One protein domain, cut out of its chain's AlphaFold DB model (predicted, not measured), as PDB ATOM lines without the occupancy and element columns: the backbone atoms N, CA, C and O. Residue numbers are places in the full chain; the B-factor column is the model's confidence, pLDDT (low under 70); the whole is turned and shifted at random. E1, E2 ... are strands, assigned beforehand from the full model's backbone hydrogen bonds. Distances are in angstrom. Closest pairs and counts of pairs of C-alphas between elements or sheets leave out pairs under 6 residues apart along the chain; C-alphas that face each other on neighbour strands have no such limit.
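This is residues 3 to 80 of the 84 residues of an uncharacterized protein of Cystobacter fuscus DSM 2262 (UniProt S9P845). With little regular structure, this is a strongly twisted sheet of three strands, a meander in which each strand is the antiparallel neighbour of the one before, and long unnamed stretches whose ends fold back to pair with its two edges. The 78 printed residues have no named helix and, in order, E1, E2 and E3, 22 residues in all: the class is all strand. The whole is compact, radius of gyration of the C-alphas 13.1 A, yet elongated, 40 by 20 by 20 A.

Residues 3 to 4 pair antiparallel with residues 17 to 18 of E1, residues 17 to 23. E1 forms a hairpin with E2, residues 30 to 37, at 158 degrees; N 21 and O 32 are 2.8 A apart. E2 bends by 63 degrees at residue 34. E2 and E3, residues 44 to 50, form a hairpin at 153 degrees; N 33 and O 48 are 2.8 A apart. Residues 48 to 49 of E3 pair antiparallel with residues 78 to 79.

E1 starts at C-alpha 17 (-144.151, 214.536, -4.003) and measures 19.0 A, E2 20.4 A, and E3 17.4 A, to C-alpha 50 (-154.513, 209.936, -11.938).

The farthest C-alphas, of Glu 40 and Pro 61, are 40.2 A apart. The printed part has no cut; both links are short. Residues 52 to 55 have pLDDT under 70.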
ATOM      1  N   SER A   3    -144.208 210.669  -8.169       95.06
ATOM      2  CA  SER A   3    -144.531 211.764  -9.085       95.06
ATOM      3  C   SER A   3    -144.479 213.089  -8.341       95.06
ATOM      4  O   SER A   3    -144.434 213.111  -7.115       95.06
ATOM      5  N   MET A   4    -144.484 214.200  -9.070       96.81
ATOM      6  CA  MET A   4    -144.403 215.533  -8.482       96.81
ATOM      7  C   MET A   4    -145.542 216.400  -9.001       96.81
ATOM      8  O   MET A   4    -145.833 216.396 -10.198       96.81
ATOM      9  N   LEU A   5    -146.180 217.153  -8.106       96.50
ATOM     10  CA  LEU A   5    -147.173 218.147  -8.494       96.50
ATOM     11  C   LEU A   5    -146.501 219.277  -9.282       96.50
ATOM     12  O   LEU A   5    -145.665 220.001  -8.753       96.50
ATOM     13  N   ASN A   6    -146.899 219.476 -10.535       94.62
ATOM     14  CA  ASN A   6    -146.510 220.648 -11.329       94.62
ATOM     15  C   ASN A   6    -147.480 221.832 -11.147       94.62
ATOM     16  O   ASN A   6    -147.249 222.919 -11.667       94.62
ATOM     17  N   SER A   7    -148.581 221.625 -10.427       94.00
ATOM     18  CA  SER A   7    -149.583 222.626 -10.061       94.00
ATOM     19  C   SER A   7    -150.188 222.257  -8.702       94.00
ATOM     20  O   SER A   7    -150.194 221.070  -8.365       94.00
ATOM     21  N   PRO A   8    -150.677 223.225  -7.909       95.25
ATOM     22  CA  PRO A   8    -151.275 222.931  -6.610       95.25
ATOM     23  C   PRO A   8    -152.457 221.953  -6.701       95.25
ATOM     24  O   PRO A   8    -153.265 222.024  -7.628       95.25
ATOM     25  N   LEU A   9    -152.581 221.071  -5.709       93.31
ATOM     26  CA  LEU A   9    -153.698 220.141  -5.542       93.31
ATOM     27  C   LEU A   9    -154.402 220.442  -4.219       93.31
ATOM     28  O   LEU A   9    -154.006 219.945  -3.165       93.31
ATOM     29  N   GLY A  10    -155.446 221.270  -4.270       90.88
ATOM     30  CA  GLY A  10    -156.123 221.743  -3.063       90.88
ATOM     31  C   GLY A  10    -155.127 222.430  -2.113       90.88
ATOM     32  O   GLY A  10    -154.504 223.407  -2.525       90.88
ATOM     33  N   PRO A  11    -154.942 221.940  -0.871       92.12
ATOM     34  CA  PRO A  11    -154.006 222.532   0.086       92.12
ATOM     35  C   PRO A  11    -152.533 222.174  -0.179       92.12
ATOM     36  O   PRO A  11    -151.650 222.716   0.486       92.12
ATOM     37  N   PHE A  12    -152.248 221.244  -1.095       96.19
ATOM     38  CA  PHE A  12    -150.885 220.799  -1.374       96.19
ATOM     39  C   PHE A  12    -150.257 221.689  -2.451       96.19
ATOM     40  O   PHE A  12    -150.803 221.776  -3.556       96.19
ATOM     41  N   PRO A  13    -149.127 222.358  -2.167       96.69
ATOM     42  CA  PRO A  13    -148.492 223.242  -3.133       96.69
ATOM     43  C   PRO A  13    -147.942 222.455  -4.327       96.69
ATOM     44  O   PRO A  13    -147.726 221.238  -4.259       96.69
ATOM     45  N   SER A  14    -147.640 223.177  -5.410       95.81
ATOM     46  CA  SER A  14    -146.729 222.669  -6.438       95.81
ATOM     47  C   SER A  14    -145.440 222.150  -5.792       95.81
ATOM     48  O   SER A  14    -145.093 222.565  -4.691       95.81
ATOM     49  N   VAL A  15    -144.749 221.245  -6.476       97.12
ATOM     50  CA  VAL A  15    -143.554 220.503  -6.044       97.12
ATOM     51  C   VAL A  15    -143.750 219.489  -4.909       97.12
ATOM     52  O   VAL A  15    -142.794 218.805  -4.548       97.12
ATOM     53  N   SER A  16    -144.971 219.302  -4.391       98.12
ATOM     54  CA  SER A  16    -145.244 218.184  -3.472       98.12
ATOM     55  C   SER A  16    -145.024 216.840  -4.177       98.12
ATOM     56  O   SER A  16    -145.469 216.652  -5.317       98.12
ATOM     57  N   ARG A  17    -144.364 215.900  -3.498       98.12
ATOM     58  CA  ARG A  17    -144.151 214.536  -4.003       98.12
ATOM     59  C   ARG A  17    -145.383 213.686  -3.743       98.12
ATOM     60  O   ARG A  17    -146.024 213.814  -2.708       98.12
ATOM     61  N   LEU A  18    -145.710 212.821  -4.686       97.69
ATOM     62  CA  LEU A  18    -146.818 211.883  -4.614       97.69
ATOM     63  C   LEU A  18    -146.265 210.467  -4.677       97.69
ATOM     64  O   LEU A  18    -145.535 210.132  -5.614       97.69
ATOM     65  N   TYR A  19    -146.683 209.619  -3.742       97.75
ATOM     66  CA  TYR A  19    -146.297 208.212  -3.724       97.75
ATOM     67  C   TYR A  19    -147.512 207.320  -3.937       97.75
ATOM     68  O   TYR A  19    -148.604 207.529  -3.396       97.75
ATOM     69  N   GLY A  20    -147.336 206.343  -4.822       95.88
ATOM     70  CA  GLY A  20    -148.449 205.567  -5.337       95.88
ATOM     71  C   GLY A  20    -148.064 204.249  -5.984       95.88
ATOM     72  O   GLY A  20    -146.891 203.870  -6.091       95.88
ATOM     73  N   ARG A  21    -149.091 203.551  -6.458       95.06
ATOM     74  CA  ARG A  21    -148.987 202.334  -7.267       95.06
ATOM     75  C   ARG A  21    -149.506 202.597  -8.673       95.06
ATOM     76  O   ARG A  21    -150.443 203.372  -8.860       95.06
ATOM     77  N   VAL A  22    -148.897 201.916  -9.636       92.31
ATOM     78  CA  VAL A  22    -149.274 201.956 -11.048       92.31
ATOM     79  C   VAL A  22    -149.709 200.573 -11.504       92.31
ATOM     80  O   VAL A  22    -149.102 199.568 -11.136       92.31
ATOM     81  N   TRP A  23    -150.750 200.533 -12.326       91.81
ATOM     82  CA  TRP A  23    -151.224 199.336 -13.004       91.81
ATOM     83  C   TRP A  23    -151.173 199.572 -14.506       91.81
ATOM     84  O   TRP A  23    -151.753 200.529 -15.017       91.81
ATOM     85  N   THR A  24    -150.479 198.683 -15.210       92.00
ATOM     86  CA  THR A  24    -150.215 198.786 -16.652       92.00
ATOM     87  C   THR A  24    -150.847 197.646 -17.451       92.00
ATOM     88  O   THR A  24    -150.594 197.527 -18.647       92.00
ATOM     89  N   GLY A  25    -151.668 196.799 -16.818       88.88
ATOM     90  CA  GLY A  25    -152.262 195.618 -17.458       88.88
ATOM     91  C   GLY A  25    -153.332 195.936 -18.508       88.88
ATOM     92  O   GLY A  25    -153.478 195.191 -19.470       88.88
ATOM     93  N   GLY A  26    -154.056 197.048 -18.352       87.94
ATOM     94  CA  GLY A  26    -155.078 197.486 -19.305       87.94
ATOM     95  C   GLY A  26    -154.519 198.335 -20.455       87.94
ATOM     96  O   GLY A  26    -153.331 198.653 -20.466       87.94
ATOM     97  N   PRO A  27    -155.371 198.764 -21.406       87.69
ATOM     98  CA  PRO A  27    -155.003 199.713 -22.466       87.69
ATOM     99  C   PRO A  27    -154.711 201.129 -21.938       87.69
ATOM    100  O   PRO A  27    -154.124 201.953 -22.640       87.69
ATOM    101  N   GLN A  28    -155.116 201.419 -20.701       88.50
ATOM    102  CA  GLN A  28    -154.813 202.655 -19.993       88.50
ATOM    103  C   GLN A  28    -154.009 202.336 -18.736       88.50
ATOM    104  O   GLN A  28    -154.332 201.390 -18.014       88.50
ATOM    105  N   ALA A  29    -152.975 203.133 -18.474       90.19
ATOM    106  CA  ALA A  29    -152.300 203.109 -17.187       90.19
ATOM    107  C   ALA A  29    -153.222 203.721 -16.124       90.19
ATOM    108  O   ALA A  29    -153.865 204.745 -16.356       90.19
ATOM    109  N   VAL A  30    -153.279 203.095 -14.953       89.75
ATOM    110  CA  VAL A  30    -154.007 203.616 -13.792       89.75
ATOM    111  C   VAL A  30    -152.999 203.860 -12.687       89.75
ATOM    112  O   VAL A  30    -152.196 202.977 -12.389       89.75
ATOM    113  N   ILE A  31    -153.046 205.038 -12.070       92.81
ATOM    114  CA  ILE A  31    -152.184 205.371 -10.937       92.81
ATOM    115  C   ILE A  31    -153.064 205.748  -9.752       92.81
ATOM    116  O   ILE A  31    -153.961 206.585  -9.873       92.81
ATOM    117  N   ARG A  32    -152.790 205.127  -8.606       94.69
ATOM    118  CA  ARG A  32    -153.400 205.464  -7.318       94.69
ATOM    119  C   ARG A  32    -152.311 205.959  -6.386       94.69
ATOM    120  O   ARG A  32    -151.363 205.219  -6.116       94.69
ATOM    121  N   TYR A  33    -152.462 207.177  -5.895       96.44
ATOM    122  CA  TYR A  33    -151.590 207.751  -4.882       96.44
ATOM    123  C   TYR A  33    -152.228 207.575  -3.514       96.44
ATOM    124  O   TYR A  33    -153.427 207.818  -3.346       96.44
ATOM    125  N   TYR A  34    -151.413 207.118  -2.571       97.12
ATOM    126  CA  TYR A  34    -151.808 206.895  -1.185       97.12
ATOM    127  C   TYR A  34    -151.130 207.877  -0.224       97.12
ATOM    128  O   TYR A  34    -151.482 207.916   0.949       97.12
ATOM    129  N   GLU A  35    -150.182 208.681  -0.711       97.81
ATOM    130  CA  GLU A  35    -149.411 209.620   0.100       97.81
ATOM    131  C   GLU A  35    -149.004 210.851  -0.719       97.81
ATOM    132  O   GLU A  35    -148.680 210.746  -1.908       97.81
ATOM    133  N   VAL A  36    -149.020 212.014  -0.069       98.19
ATOM    134  CA  VAL A  36    -148.441 213.265  -0.563       98.19
ATOM    135  C   VAL A  36    -147.479 213.827   0.472       98.19
ATOM    136  O   VAL A  36    -147.812 213.918   1.648       98.19
ATOM    137  N   GLN A  37    -146.302 214.250   0.034       98.38
ATOM    138  CA  GLN A  37    -145.297 214.891   0.868       98.38
ATOM    139  C   GLN A  37    -145.059 216.318   0.360       98.38
ATOM    140  O   GLN A  37    -144.365 216.508  -0.648       98.38
ATOM    141  N   PRO A  38    -145.655 217.334   1.009       97.75
ATOM    142  CA  PRO A  38    -145.309 218.724   0.746       97.75
ATOM    143  C   PRO A  38    -143.844 219.010   1.114       97.75
ATOM    144  O   PRO A  38    -143.277 218.307   1.953       97.75
ATOM    145  N   PRO A  39    -143.226 220.056   0.539       97.25
ATOM    146  CA  PRO A  39    -141.886 220.481   0.933       97.25
ATOM    147  C   PRO A  39    -141.804 220.726   2.439       97.25
ATOM    148  O   PRO A  39    -142.699 221.353   3.007       97.25
ATOM    149  N   GLU A  40    -140.736 220.226   3.064       95.06
ATOM    150  CA  GLU A  40    -140.433 220.442   4.489       95.06
ATOM    151  C   GLU A  40    -141.538 219.970   5.453       95.06
ATOM    152  O   GLU A  40    -141.603 220.400   6.604       95.06
ATOM    153  N   ARG A  41    -142.425 219.077   4.999       95.25
ATOM    154  CA  ARG A  41    -143.481 218.485   5.823       95.25
ATOM    155  C   ARG A  41    -143.423 216.969   5.786       95.25
ATOM    156  O   ARG A  41    -142.951 216.361   4.825       95.25
ATOM    157  N   GLU A  42    -143.958 216.381   6.848       96.88
ATOM    158  CA  GLU A  42    -144.180 214.944   6.920       96.88
ATOM    159  C   GLU A  42    -145.168 214.481   5.838       96.88
ATOM    160  O   GLU A  42    -146.055 215.251   5.439       96.88
ATOM    161  N   PRO A  43    -145.043 213.233   5.356       97.19
ATOM    162  CA  PRO A  43    -145.989 212.682   4.405       97.19
ATOM    163  C   PRO A  43    -147.404 212.555   4.984       97.19
ATOM    164  O   PRO A  43    -147.610 212.163   6.131       97.19
ATOM    165  N   ILE A  44    -148.398 212.875   4.159       97.75
ATOM    166  CA  ILE A  44    -149.817 212.893   4.507       97.75
ATOM    167  C   ILE A  44    -150.529 211.812   3.687       97.75
ATOM    168  O   ILE A  44    -150.429 211.822   2.454       97.75
ATOM    169  N   PRO A  45    -151.284 210.895   4.321       97.19
ATOM    170  CA  PRO A  45    -152.045 209.892   3.594       97.19
ATOM    171  C   PRO A  45    -153.176 210.547   2.795       97.19
ATOM    172  O   PRO A  45    -153.905 211.404   3.297       97.19
ATOM    173  N   ILE A  46    -153.348 210.114   1.549       95.88
ATOM    174  CA  ILE A  46    -154.406 210.589   0.650       95.88
ATOM    175  C   ILE A  46    -155.054 209.423  -0.089       95.88
ATOM    176  O   ILE A  46    -154.510 208.328  -0.168       95.88
ATOM    177  N   CYS A  47    -156.217 209.664  -0.682       95.81
ATOM    178  CA  CYS A  47    -156.797 208.772  -1.674       95.81
ATOM    179  C   CYS A  47    -156.951 209.573  -2.963       95.81
ATOM    180  O   CYS A  47    -157.831 210.426  -3.072       95.81
ATOM    181  N   ALA A  48    -156.045 209.366  -3.918       94.44
ATOM    182  CA  ALA A  48    -156.055 210.125  -5.158       94.44
ATOM    183  C   ALA A  48    -155.770 209.253  -6.373       94.44
ATOM    184  O   ALA A  48    -155.025 208.275  -6.307       94.44
ATOM    185  N   VAL A  49    -156.362 209.620  -7.503       92.88
ATOM    186  CA  VAL A  49    -156.212 208.895  -8.763       92.88
ATOM    187  C   VAL A  49    -155.722 209.832  -9.850       92.88
ATOM    188  O   VAL A  49    -156.276 210.916 -10.039       92.88
ATOM    189  N   ALA A  50    -154.716 209.393 -10.605       90.06
ATOM    190  CA  ALA A  50    -154.513 209.936 -11.938       90.06
ATOM    191  C   ALA A  50    -155.439 209.158 -12.876       90.06
ATOM    192  O   ALA A  50    -155.203 207.988 -13.185       90.06
ATOM    193  N   ARG A  51    -156.535 209.797 -13.280       72.75
ATOM    194  CA  ARG A  51    -157.473 209.278 -14.277       72.75
ATOM    195  C   ARG A  51    -157.803 210.423 -15.209       72.75
ATOM    196  O   ARG A  51    -158.444 211.378 -14.794       72.75
ATOM    197  N   LEU A  52    -157.375 210.328 -16.458       66.44
ATOM    198  CA  LEU A  52    -157.642 211.369 -17.443       66.44
ATOM    199  C   LEU A  52    -158.756 210.990 -18.401       66.44
ATOM    200  O   LEU A  52    -158.844 209.846 -18.853       66.44
ATOM    201  N   GLY A  53    -159.562 211.997 -18.738       58.03
ATOM    202  CA  GLY A  53    -160.312 212.039 -19.988       58.03
ATOM    203  C   GLY A  53    -159.370 212.276 -21.176       58.03
ATOM    204  O   GLY A  53    -158.227 212.691 -21.001       58.03
ATOM    205  N   LEU A  54    -159.838 211.986 -22.394       56.38
ATOM    206  CA  LEU A  54    -159.113 212.238 -23.656       56.38
ATOM    207  C   LEU A  54    -157.791 211.461 -23.855       56.38
ATOM    208  O   LEU A  54    -156.970 211.830 -24.686       56.38
ATOM    209  N   GLY A  55    -157.585 210.343 -23.151       63.59
ATOM    210  CA  GLY A  55    -156.538 209.376 -23.511       63.59
ATOM    211  C   GLY A  55    -155.113 209.720 -23.068       63.59
ATOM    212  O   GLY A  55    -154.186 209.047 -23.499       63.59
ATOM    213  N   GLN A  56    -154.906 210.685 -22.170       74.75
ATOM    214  CA  GLN A  56    -153.557 211.067 -21.717       74.75
ATOM    215  C   GLN A  56    -152.793 209.940 -20.987       74.75
ATOM    216  O   GLN A  56    -151.570 209.898 -21.039       74.75
ATOM    217  N   LEU A  57    -153.502 208.983 -20.372       87.19
ATOM    218  CA  LEU A  57    -152.912 207.748 -19.821       87.19
ATOM    219  C   LEU A  57    -153.112 206.524 -20.730       87.19
ATOM    220  O   LEU A  57    -152.945 205.383 -20.293       87.19
ATOM    221  N   ARG A  58    -153.518 206.729 -21.988       90.06
ATOM    222  CA  ARG A  58    -153.616 205.649 -22.971       90.06
ATOM    223  C   ARG A  58    -152.207 205.197 -23.322       90.06
ATOM    224  O   ARG A  58    -151.368 205.997 -23.731       90.06
ATOM    225  N   LYS A  59    -151.969 203.901 -23.171       91.00
ATOM    226  CA  LYS A  59    -150.699 203.293 -23.545       91.00
ATOM    227  C   LYS A  59    -150.550 203.295 -25.058       91.00
ATOM    228  O   LYS A  59    -151.517 203.017 -25.774       91.00
ATOM    229  N   LYS A  60    -149.330 203.522 -25.534       92.25
ATOM    230  CA  LYS A  60    -148.996 203.259 -26.931       92.25
ATOM    231  C   LYS A  60    -149.031 201.747 -27.219       92.25
ATOM    232  O   LYS A  60    -148.676 200.975 -26.316       92.25
ATOM    233  N   PRO A  61    -149.455 201.315 -28.423       91.62
ATOM    234  CA  PRO A  61    -149.572 199.897 -28.785       91.62
ATOM    235  C   PRO A  61    -148.292 199.074 -28.576       91.62
ATOM    236  O   PRO A  61    -148.366 197.898 -28.242       91.62
ATOM    237  N   GLU A  62    -147.123 199.694 -28.709       94.44
ATOM    238  CA  GLU A  62    -145.801 199.086 -28.531       94.44
ATOM    239  C   GLU A  62    -145.394 198.857 -27.060       94.44
ATOM    240  O   GLU A  62    -144.314 198.333 -26.781       94.44
ATOM    241  N   SER A  63    -146.239 199.242 -26.095       93.25
ATOM    242  CA  SER A  63    -145.979 199.009 -24.671       93.25
ATOM    243  C   SER A  63    -145.903 197.512 -24.364       93.25
ATOM    244  O   SER A  63    -146.878 196.779 -24.536       93.25
ATOM    245  N   LYS A  64    -144.763 197.062 -23.837       92.19
ATOM    246  CA  LYS A  64    -144.548 195.669 -23.423       92.19
ATOM    247  C   LYS A  64    -145.328 195.328 -22.137       92.19
ATOM    248  O   LYS A  64    -145.735 196.230 -21.398       92.19
ATOM    249  N   PRO A  65    -145.536 194.036 -21.823       88.50
ATOM    250  CA  PRO A  65    -146.105 193.626 -20.540       88.50
ATOM    251  C   PRO A  65    -145.343 194.236 -19.355       88.50
ATOM    252  O   PRO A  65    -144.115 194.269 -19.347       88.50
ATOM    253  N   GLY A  66    -146.078 194.751 -18.369       88.06
ATOM    254  CA  GLY A  66    -145.506 195.430 -17.202       88.06
ATOM    255  C   GLY A  66    -145.088 196.886 -17.439       88.06
ATOM    256  O   GLY A  66    -144.893 197.607 -16.463       88.06
ATOM    257  N   THR A  67    -145.038 197.370 -18.684       91.38
ATOM    258  CA  THR A  67    -144.667 198.755 -19.004       91.38
ATOM    259  C   THR A  67    -145.833 199.546 -19.598       91.38
ATOM    260  O   THR A  67    -146.836 198.999 -20.065       91.38
ATOM    261  N   ALA A  68    -145.721 200.872 -19.544       91.50
ATOM    262  CA  ALA A  68    -146.634 201.799 -20.194       91.50
ATOM    263  C   ALA A  68    -145.813 202.914 -20.837       91.50
ATOM    264  O   ALA A  68    -145.180 203.699 -20.137       91.50
ATOM    265  N   ILE A  69    -145.819 202.965 -22.167       92.94
ATOM    266  CA  ILE A  69    -145.302 204.103 -22.922       92.94
ATOM    267  C   ILE A  69    -146.482 205.047 -23.121       92.94
ATOM    268  O   ILE A  69    -147.521 204.636 -23.640       92.94
ATOM    269  N   LEU A  70    -146.338 206.285 -22.663       90.12
ATOM    270  CA  LEU A  70    -147.367 207.319 -22.736       90.12
ATOM    271  C   LEU A  70    -146.880 208.450 -23.639       90.12
ATOM    272  O   LEU A  70    -145.681 208.694 -23.739       90.12
ATOM    273  N   GLU A  71    -147.814 209.130 -24.297       89.19
ATOM    274  CA  GLU A  71    -147.495 210.320 -25.098       89.19
ATOM    275  C   GLU A  71    -147.079 211.504 -24.213       89.19
ATOM    276  O   GLU A  71    -146.209 212.284 -24.579       89.19
ATOM    277  N   PHE A  72    -147.672 211.610 -23.021       85.69
ATOM    278  CA  PHE A  72    -147.466 212.726 -22.104       85.69
ATOM    279  C   PHE A  72    -146.831 212.258 -20.793       85.69
ATOM    280  O   PHE A  72    -147.147 211.185 -20.278       85.69
ATOM    281  N   SER A  73    -145.956 213.097 -20.234       85.50
ATOM    282  CA  SER A  73    -145.293 212.875 -18.941       85.50
ATOM    283  C   SER A  73    -146.054 213.467 -17.750       85.50
ATOM    284  O   SER A  73    -145.643 213.279 -16.606       85.50
ATOM    285  N   SER A  74    -147.155 214.179 -17.999       88.50
ATOM    286  CA  SER A  74    -147.979 214.828 -16.980       88.50
ATOM    287  C   SER A  74    -149.435 214.380 -17.071       88.50
ATOM    288  O   SER A  74    -149.930 213.978 -18.126       88.50
ATOM    289  N   ALA A  75    -150.116 214.428 -15.928       88.81
ATOM    290  CA  ALA A  75    -151.477 213.956 -15.795       88.81
ATOM    291  C   ALA A  75    -152.254 214.757 -14.744       88.81
ATOM    292  O   ALA A  75    -151.693 215.116 -13.710       88.81
ATOM    293  N   ALA A  76    -153.552 214.992 -14.970       88.69
ATOM    294  CA  ALA A  76    -154.432 215.483 -13.915       88.69
ATOM    295  C   ALA A  76    -154.629 214.419 -12.826       88.69
ATOM    296  O   ALA A  76    -154.670 213.212 -13.094       88.69
ATOM    297  N   ILE A  77    -154.793 214.900 -11.600       90.44
ATOM    298  CA  ILE A  77    -154.986 214.102 -10.395       90.44
ATOM    299  C   ILE A  77    -156.230 214.590  -9.655       90.44
ATOM    300  O   ILE A  77    -156.496 215.788  -9.587       90.44
ATOM    301  N   TYR A  78    -156.976 213.648  -9.087       90.31
ATOM    302  CA  TYR A  78    -158.208 213.919  -8.353       90.31
ATOM    303  C   TYR A  78    -158.158 213.239  -6.991       90.31
ATOM    304  O   TYR A  78    -157.889 212.038  -6.917       90.31
ATOM    305  N   ILE A  79    -158.447 213.993  -5.926       92.50
ATOM    306  CA  ILE A  79    -158.735 213.415  -4.610       92.50
ATOM    307  C   ILE A  79    -160.112 212.748  -4.680       92.50
ATOM    308  O   ILE A  79    -161.070 213.340  -5.176       92.50
ATOM    309  N   VAL A  80    -160.207 211.511  -4.207       92.44
ATOM    310  CA  VAL A  80    -161.434 210.710  -4.212       92.44
ATOM    311  C   VAL A  80    -161.703 210.156  -2.818       92.44
ATOM    312  O   VAL A  80    -160.787 209.960  -2.030       92.44
TER     313      VAL A  80